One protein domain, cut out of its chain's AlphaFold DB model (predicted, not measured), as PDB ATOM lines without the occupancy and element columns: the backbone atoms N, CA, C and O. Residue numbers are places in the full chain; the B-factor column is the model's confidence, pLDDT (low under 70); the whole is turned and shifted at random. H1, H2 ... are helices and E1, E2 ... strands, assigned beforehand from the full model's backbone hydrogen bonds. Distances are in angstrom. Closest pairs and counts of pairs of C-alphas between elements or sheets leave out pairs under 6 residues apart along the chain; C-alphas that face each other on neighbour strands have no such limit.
ATOM      1  N   VAL A   3      21.393   5.536 -25.204       81.88
ATOM      2  CA  VAL A   3      21.839   6.545 -26.172       81.88
ATOM      3  C   VAL A   3      21.725   7.918 -25.535       81.88
ATOM      4  O   VAL A   3      20.700   8.246 -24.940       81.88
ATOM      5  N   LYS A   4      22.770   8.719 -25.677       85.00
ATOM      6  CA  LYS A   4      22.779  10.135 -25.340       85.00
ATOM      7  C   LYS A   4      23.056  10.911 -26.619       85.00
ATOM      8  O   LYS A   4      23.993  10.586 -27.337       85.00
ATOM      9  N   VAL A   5      22.235  11.911 -26.885       82.62
ATOM     10  CA  VAL A   5      22.363  12.824 -28.026       82.62
ATOM     11  C   VAL A   5      22.581  14.232 -27.494       82.62
ATOM     12  O   VAL A   5      22.198  14.517 -26.354       82.62
ATOM     13  N   GLU A   6      23.236  15.077 -28.283       78.81
ATOM     14  CA  GLU A   6      23.543  16.455 -27.910       78.81
ATOM     15  C   GLU A   6      22.310  17.180 -27.346       78.81
ATOM     16  O   GLU A   6      21.200  17.058 -27.864       78.81
ATOM     17  N   GLY A   7      22.486  17.893 -26.230       76.12
ATOM     18  CA  GLY A   7      21.396  18.609 -25.559       76.12
ATOM     19  C   GLY A   7      20.426  17.740 -24.744       76.12
ATOM     20  O   GLY A   7      19.535  18.290 -24.101       76.12
ATOM     21  N   TYR A   8      20.599  16.410 -24.698       78.44
ATOM     22  CA  TYR A   8      19.738  15.495 -23.935       78.44
ATOM     23  C   TYR A   8      20.518  14.557 -23.002       78.44
ATOM     24  O   TYR A   8      21.711  14.291 -23.163       78.44
ATOM     25  N   GLY A   9      19.818  14.043 -21.985       81.75
ATOM     26  CA  GLY A   9      20.321  12.998 -21.092       81.75
ATOM     27  C   GLY A   9      20.377  11.615 -21.752       81.75
ATOM     28  O   GLY A   9      20.096  11.443 -22.938       81.75
ATOM     29  N   TRP A  10      20.737  10.601 -20.962       83.12
ATOM     30  CA  TRP A  10      20.721   9.208 -21.411       83.12
ATOM     31  C   TRP A  10      19.287   8.689 -21.552       83.12
ATOM     32  O   TRP A  10      18.546   8.638 -20.575       83.12
ATOM     33  N   ASN A  11      18.938   8.223 -22.747       80.00
ATOM     34  CA  ASN A  11      17.702   7.502 -23.028       80.00
ATOM     35  C   ASN A  11      17.964   5.994 -23.046       80.00
ATOM     36  O   ASN A  11      18.984   5.545 -23.575       80.00
ATOM     37  N   ARG A  12      17.045   5.204 -22.480       79.88
ATOM     38  CA  ARG A  12      17.140   3.739 -22.416       79.88
ATOM     39  C   ARG A  12      16.197   3.109 -23.437       79.88
ATOM     40  O   ARG A  12      15.009   3.396 -23.456       79.88
ATOM     41  N   TYR A  13      16.744   2.218 -24.253       77.19
ATOM     42  CA  TYR A  13      16.001   1.355 -25.163       77.19
ATOM     43  C   TYR A  13      16.207  -0.087 -24.725       77.19
ATOM     44  O   TYR A  13      17.288  -0.661 -24.920       77.19
ATOM     45  N   ASP A  14      15.195  -0.670 -24.099       75.31
ATOM     46  CA  ASP A  14      15.275  -2.041 -23.613       75.31
ATOM     47  C   ASP A  14      15.107  -3.032 -24.765       75.31
ATOM     48  O   ASP A  14      14.163  -2.984 -25.553       75.31
ATOM     49  N   GLY A  15      16.084  -3.926 -24.884       70.88
ATOM     50  CA  GLY A  15      16.068  -5.011 -25.854       70.88
ATOM     51  C   GLY A  15      15.687  -6.329 -25.187       70.88
ATOM     52  O   GLY A  15      15.842  -6.495 -23.979       70.88
ATOM     53  N   LYS A  16      15.254  -7.308 -25.984       71.31
ATOM     54  CA  LYS A  16      15.132  -8.700 -25.528       71.31
ATOM     55  C   LYS A  16      16.409  -9.459 -25.891       71.31
ATOM     56  O   LYS A  16      16.873  -9.388 -27.027       71.31
ATOM     57  N   GLN A  17      16.982 -10.183 -24.931       64.38
ATOM     58  CA  GLN A  17      18.207 -10.957 -25.145       64.38
ATOM     59  C   GLN A  17      18.035 -11.950 -26.312       64.38
ATOM     60  O   GLN A  17      16.987 -12.584 -26.437       64.38
ATOM     61  N   LYS A  18      19.072 -12.082 -27.158       65.88
ATOM     62  CA  LYS A  18      19.093 -12.923 -28.377       65.88
ATOM     63  C   LYS A  18      18.017 -12.584 -29.423       65.88
ATOM     64  O   LYS A  18      17.748 -13.400 -30.298       65.88
ATOM     65  N   LYS A  19      17.403 -11.399 -29.362       67.00
ATOM     66  CA  LYS A  19      16.463 -10.929 -30.383       67.00
ATOM     67  C   LYS A  19      16.970  -9.643 -31.016       67.00
ATOM     68  O   LYS A  19      17.405  -8.733 -30.314       67.00
ATOM     69  N   THR A  20      16.863  -9.560 -32.337       64.75
ATOM     70  CA  THR A  20      16.993  -8.289 -33.047       64.75
ATOM     71  C   THR A  20      15.765  -7.452 -32.722       64.75
ATOM     72  O   THR A  20      14.640  -7.862 -32.999       64.75
ATOM     73  N   VAL A  21      15.978  -6.301 -32.091       62.88
ATOM     74  CA  VAL A  21      14.920  -5.327 -31.818       62.88
ATOM     75  C   VAL A  21      15.148  -4.151 -32.748       62.88
ATOM     76  O   VAL A  21      16.147  -3.447 -32.619       62.88
ATOM     77  N   THR A  22      14.238  -3.957 -33.700       62.53
ATOM     78  CA  THR A  22      14.274  -2.787 -34.576       62.53
ATOM     79  C   THR A  22      13.896  -1.563 -33.753       62.53
ATOM     80  O   THR A  22      12.764  -1.436 -33.283       62.53
ATOM     81  N   LEU A  23      14.858  -0.665 -33.551       63.56
ATOM     82  CA  LEU A  23      14.633   0.610 -32.885       63.56
ATOM     83  C   LEU A  23      13.934   1.556 -33.868       63.56
ATOM     84  O   LEU A  23      14.558   2.418 -34.469       63.56
ATOM     85  N   ASN A  24      12.620   1.393 -34.036       57.09
ATOM     86  CA  ASN A  24      11.787   2.307 -34.833       57.09
ATOM     87  C   ASN A  24      11.475   3.621 -34.096       57.09
ATOM     88  O   ASN A  24      10.627   4.397 -34.534       57.09
ATOM     89  N   TYR A  25      12.123   3.867 -32.956       54.12
ATOM     90  CA  TYR A  25      11.878   5.051 -32.151       54.12
ATOM     91  C   TYR A  25      12.633   6.227 -32.766       54.12
ATOM     92  O   TYR A  25      13.760   6.547 -32.393       54.12
ATOM     93  N   LEU A  26      12.002   6.848 -33.762       53.34
ATOM     94  CA  LEU A  26      12.307   8.214 -34.145       53.34
ATOM     95  C   LEU A  26      12.200   9.060 -32.880       53.34
ATOM     96  O   LEU A  26      11.116   9.279 -32.345       53.34
ATOM     97  N   ASN A  27      13.360   9.453 -32.374       54.03
ATOM     98  CA  ASN A  27      13.502  10.367 -31.264       54.03
ATOM     99  C   ASN A  27      12.708  11.639 -31.619       54.03
ATOM    100  O   ASN A  27      13.026  12.332 -32.583       54.03
ATOM    101  N   TRP A  28      11.580  11.841 -30.927       50.03
ATOM    102  CA  TRP A  28      10.497  12.759 -31.320       50.03
ATOM    103  C   TRP A  28      10.911  14.236 -31.339       50.03
ATOM    104  O   TRP A  28      10.190  15.075 -31.879       50.03
ATOM    105  N   ALA A  29      12.068  14.571 -30.770       58.66
ATOM    106  CA  ALA A  29      12.592  15.919 -30.822       58.66
ATOM    107  C   ALA A  29      13.334  16.127 -32.151       58.66
ATOM    108  O   ALA A  29      14.381  15.530 -32.391       58.66
ATOM    109  N   ALA A  30      12.816  17.021 -32.999       56.31
ATOM    110  CA  ALA A  30      13.455  17.433 -34.252       56.31
ATOM    111  C   ALA A  30      14.978  17.725 -34.153       56.31
ATOM    112  O   ALA A  30      15.683  17.350 -35.088       56.31
ATOM    113  N   PRO A  31      15.528  18.285 -33.049       59.91
ATOM    114  CA  PRO A  31      16.974  18.475 -32.885       59.91
ATOM    115  C   PRO A  31      17.779  17.168 -32.865       59.91
ATOM    116  O   PRO A  31      18.897  17.121 -33.359       59.91
ATOM    117  N   GLN A  32      17.199  16.070 -32.370       60.00
ATOM    118  CA  GLN A  32      17.874  14.771 -32.268       60.00
ATOM    119  C   GLN A  32      18.062  14.087 -33.635       60.00
ATOM    120  O   GLN A  32      18.808  13.116 -33.727       60.00
ATOM    121  N   ARG A  33      17.402  14.572 -34.700       60.34
ATOM    122  CA  ARG A  33      17.637  14.134 -36.090       60.34
ATOM    123  C   ARG A  33      18.835  14.821 -36.751       60.34
ATOM    124  O   ARG A  33      19.341  14.286 -37.731       60.34
ATOM    125  N   TYR A  34      19.250  15.978 -36.239       62.34
ATOM    126  CA  TYR A  34      20.343  16.795 -36.778       62.34
ATOM    127  C   TYR A  34      21.535  16.878 -35.819       62.34
ATOM    128  O   TYR A  34      22.384  17.744 -35.968       62.34
ATOM    129  N   THR A  35      21.570  16.007 -34.811       70.00
ATOM    130  CA  THR A  35      22.671  15.933 -33.854       70.00
ATOM    131  C   THR A  35      23.889  15.332 -34.536       70.00
ATOM    132  O   THR A  35      23.827  14.216 -35.059       70.00
ATOM    133  N   ASP A  36      24.993  16.066 -34.504       79.69
ATOM    134  CA  ASP A  36      26.270  15.588 -35.019       79.69
ATOM    135  C   ASP A  36      27.078  14.883 -33.927       79.69
ATOM    136  O   ASP A  36      28.005  14.168 -34.267       79.69
ATOM    137  N   ASP A  37      26.707  15.010 -32.643       84.38
ATOM    138  CA  ASP A  37      27.329  14.313 -31.508       84.38
ATOM    139  C   ASP A  37      26.358  13.304 -30.853       84.38
ATOM    140  O   ASP A  37      25.262  13.655 -30.400       84.38
ATOM    141  N   ALA A  38      26.756  12.030 -30.781       85.62
ATOM    142  CA  ALA A  38      26.020  10.993 -30.069       85.62
ATOM    143  C   ALA A  38      26.928  10.007 -29.317       85.62
ATOM    144  O   ALA A  38      27.961   9.551 -29.803       85.62
ATOM    145  N   TYR A  39      26.465   9.565 -28.148       88.56
ATOM    146  CA  TYR A  39      27.103   8.532 -27.337       88.56
ATOM    147  C   TYR A  39      26.188   7.319 -27.224       88.56
ATOM    148  O   TYR A  39      25.017   7.431 -26.852       88.56
ATOM    149  N   ILE A  40      26.727   6.133 -27.490       87.31
ATOM    150  CA  ILE A  40      25.988   4.872 -27.438       87.31
ATOM    151  C   ILE A  40      26.726   3.882 -26.543       87.31
ATOM    152  O   ILE A  40      27.934   3.684 -26.662       87.31
ATOM    153  N   ARG A  41      25.980   3.203 -25.669       88.00
ATOM    154  CA  ARG A  41      26.478   2.060 -24.893       88.00
ATOM    155  C   ARG A  41      25.417   0.979 -24.759       88.00
ATOM    156  O   ARG A  41      24.214   1.247 -24.740       88.00
ATOM    157  N   VAL A  42      25.848  -0.269 -24.635       85.19
ATOM    158  CA  VAL A  42      24.949  -1.395 -24.383       85.19
ATOM    159  C   VAL A  42      25.122  -1.824 -22.940       85.19
ATOM    160  O   VAL A  42      26.188  -2.281 -22.550       85.19
ATOM    161  N   CYS A  43      24.064  -1.673 -22.152       83.31
ATOM    162  CA  CYS A  43      24.035  -2.110 -20.765       83.31
ATOM    163  C   CYS A  43      23.215  -3.391 -20.641       83.31
ATOM    164  O   CYS A  43      22.131  -3.492 -21.223       83.31
ATOM    165  N   ARG A  44      23.751  -4.363 -19.898       82.81
ATOM    166  CA  ARG A  44      23.002  -5.525 -19.433       82.81
ATOM    167  C   ARG A  44      22.322  -5.153 -18.127       82.81
ATOM    168  O   ARG A  44      23.012  -4.874 -17.148       82.81
ATOM    169  N   ASP A  45      20.997  -5.201 -18.142       76.75
ATOM    170  CA  ASP A  45      20.190  -5.025 -16.944       76.75
ATOM    171  C   ASP A  45      20.492  -6.148 -15.941       76.75
ATOM    172  O   ASP A  45      20.446  -7.333 -16.302       76.75
ATOM    173  N   LYS A  46      20.879  -5.793 -14.713       78.44
ATOM    174  CA  LYS A  46      21.124  -6.755 -13.620       78.44
ATOM    175  C   LYS A  46      20.044  -6.700 -12.531       78.44
ATOM    176  O   LYS A  46      20.197  -7.376 -11.511       78.44
ATOM    177  N   GLY A  47      18.960  -5.957 -12.755       70.94
ATOM    178  CA  GLY A  47      17.918  -5.694 -11.771       70.94
ATOM    179  C   GLY A  47      18.324  -4.638 -10.738       70.94
ATOM    180  O   GLY A  47      19.457  -4.170 -10.700       70.94
ATOM    181  N   SER A  48      17.389  -4.281  -9.857       71.19
ATOM    182  CA  SER A  48      17.500  -3.139  -8.930       71.19
ATOM    183  C   SER A  48      18.624  -3.224  -7.894       71.19
ATOM    184  O   SER A  48      19.008  -2.207  -7.327       71.19
ATOM    185  N   LEU A  49      19.144  -4.421  -7.625       73.12
ATOM    186  CA  LEU A  49      20.124  -4.656  -6.563       73.12
ATOM    187  C   LEU A  49      21.575  -4.540  -7.041       73.12
ATOM    188  O   LEU A  49      22.487  -4.643  -6.229       73.12
ATOM    189  N   ASN A  50      21.810  -4.360  -8.344       72.38
ATOM    190  CA  ASN A  50      23.156  -4.284  -8.895       72.38
ATOM    191  C   ASN A  50      23.254  -3.207  -9.977       72.38
ATOM    192  O   ASN A  50      22.372  -3.133 -10.830       72.38
ATOM    193  N   PRO A  51      24.351  -2.433 -10.023       73.94
ATOM    194  CA  PRO A  51      24.589  -1.532 -11.139       73.94
ATOM    195  C   PRO A  51      24.669  -2.315 -12.456       73.94
ATOM    196  O   PRO A  51      25.285  -3.388 -12.532       73.94
ATOM    197  N   ASP A  52      24.041  -1.764 -13.494       79.56
ATOM    198  CA  ASP A  52      24.050  -2.339 -14.836       79.56
ATOM    199  C   ASP A  52      25.481  -2.430 -15.372       79.56
ATOM    200  O   ASP A  52      26.255  -1.472 -15.301       79.56
ATOM    201  N   ASN A  53      25.835  -3.578 -15.953       82.81
ATOM    202  CA  ASN A  53      27.139  -3.727 -16.591       82.81
ATOM    203  C   ASN A  53      27.052  -3.197 -18.025       82.81
ATOM    204  O   ASN A  53      26.362  -3.788 -18.864       82.81
ATOM    205  N   CYS A  54      27.715  -2.075 -18.291       84.44
ATOM    206  CA  CYS A  54      27.705  -1.416 -19.589       84.44
ATOM    207  C   CYS A  54      28.983  -1.702 -20.377       84.44
ATOM    208  O   CYS A  54      30.079  -1.739 -19.825       84.44
ATOM    209  N   SER A  55      28.839  -1.853 -21.693       86.25
ATOM    210  CA  SER A  55      29.965  -1.829 -22.622       86.25
ATOM    211  C   SER A  55      30.696  -0.488 -22.561       86.25
ATOM    212  O   SER A  55      30.135   0.520 -22.115       86.25
ATOM    213  N   THR A  56      31.900  -0.444 -23.133       90.06
ATOM    214  CA  THR A  56      32.566   0.821 -23.457       90.06
ATOM    215  C   THR A  56      31.605   1.737 -24.212       90.06
ATOM    216  O   THR A  56      30.834   1.280 -25.067       90.06
ATOM    217  N   THR A  57      31.627   3.021 -23.861       90.88
ATOM    218  CA  THR A  57      30.822   4.033 -24.543       90.88
ATOM    219  C   THR A  57      31.471   4.351 -25.879       90.88
ATOM    220  O   THR A  57      32.656   4.674 -25.928       90.88
ATOM    221  N   LYS A  58      30.700   4.240 -26.958       88.44
ATOM    222  CA  LYS A  58      31.112   4.675 -28.287       88.44
ATOM    223  C   LYS A  58      30.607   6.084 -28.523       88.44
ATOM    224  O   LYS A  58      29.423   6.346 -28.323       88.44
ATOM    225  N   HIS A  59      31.513   6.952 -28.934       90.06
ATOM    226  CA  HIS A  59      31.218   8.310 -29.353       90.06
ATOM    227  C   HIS A  59      31.174   8.347 -30.878       90.06
ATOM    228  O   HIS A  59      32.011   7.729 -31.539       90.06
ATOM    229  N   TYR A  60      30.160   9.006 -31.413       83.31
ATOM    230  CA  TYR A  60      29.940   9.197 -32.830       83.31
ATOM    231  C   TYR A  60      29.848  10.689 -33.067       83.31
ATOM    232  O   TYR A  60      29.009  11.354 -32.462       83.31
ATOM    233  N   GLN A  61      30.713  11.169 -33.950       84.19
ATOM    234  CA  GLN A  61      30.674  12.527 -34.443       84.19
ATOM    235  C   GLN A  61      30.550  12.495 -35.965       84.19
ATOM    236  O   GLN A  61      31.217  11.669 -36.600       84.19
ATOM    237  N   ARG A  62      29.663  13.314 -36.531       72.00
ATOM    238  CA  ARG A  62      29.551  13.484 -37.983       72.00
ATOM    239  C   ARG A  62      30.560  14.497 -38.512       72.00
ATOM    240  O   ARG A  62      30.829  15.489 -37.802       72.00
TER     241      ARG A  62
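Overview. This is residues 3 to 62 of the 62 residues of an uncharacterized protein of Streptomyces sp. JV178 (UniProt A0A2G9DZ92). With little regular structure, this is a small twisted four-stranded sheet with two long loops: residues 13 to 29 swing wide towards short helix H1, and residues 42 to 57 reach beyond the strands' ends. The 60 printed residues include, in order, E1, E2, H1, E3 and E4, mixed in class, holding 19 residues. The antiparallel sheet runs E2, E1, E3, E4. It is only just loose, close to compact (radius of gyration of the C-alphas 12.9 A), spanning 35 by 21 by 18 A.

Along the chain. E1, residues 3 to 5, begins at C-alpha (21.839, 6.545, -26.172). E2 is residues 10 to 12, H1 30 to 33, and E3 37 to 41, 14.0 A long. E4, residues 58 to 61, 10.0 A, ends at (30.674, 12.527, -34.443).

Arrangement. Hairpin E1 and E2 has N 11 and O 3 at 2.8 A. E1 and E3, 169 degrees, have N 4 and O 39 at 2.8 A. Hairpin E3 and E4 has N 40 and O 58 at 2.8 A. E2, H1, E3 form a split strand-helix-strand unit, E1 between its strands, crossover right-handed. H1, too short for O i to N i+4 pairs, only grazes the sheet; C-alphas of Val 5 and Gln 32, the closest of E1 and H1, are 6.5 A apart.

Size, cuts and confidence. The farthest C-alphas, Leu 49 and Arg 62, are 37.5 A apart. The printed part has no cut. Links E2 to H1 and E3 to E4 are long. Residues 17 to 34 have pLDDT under 70.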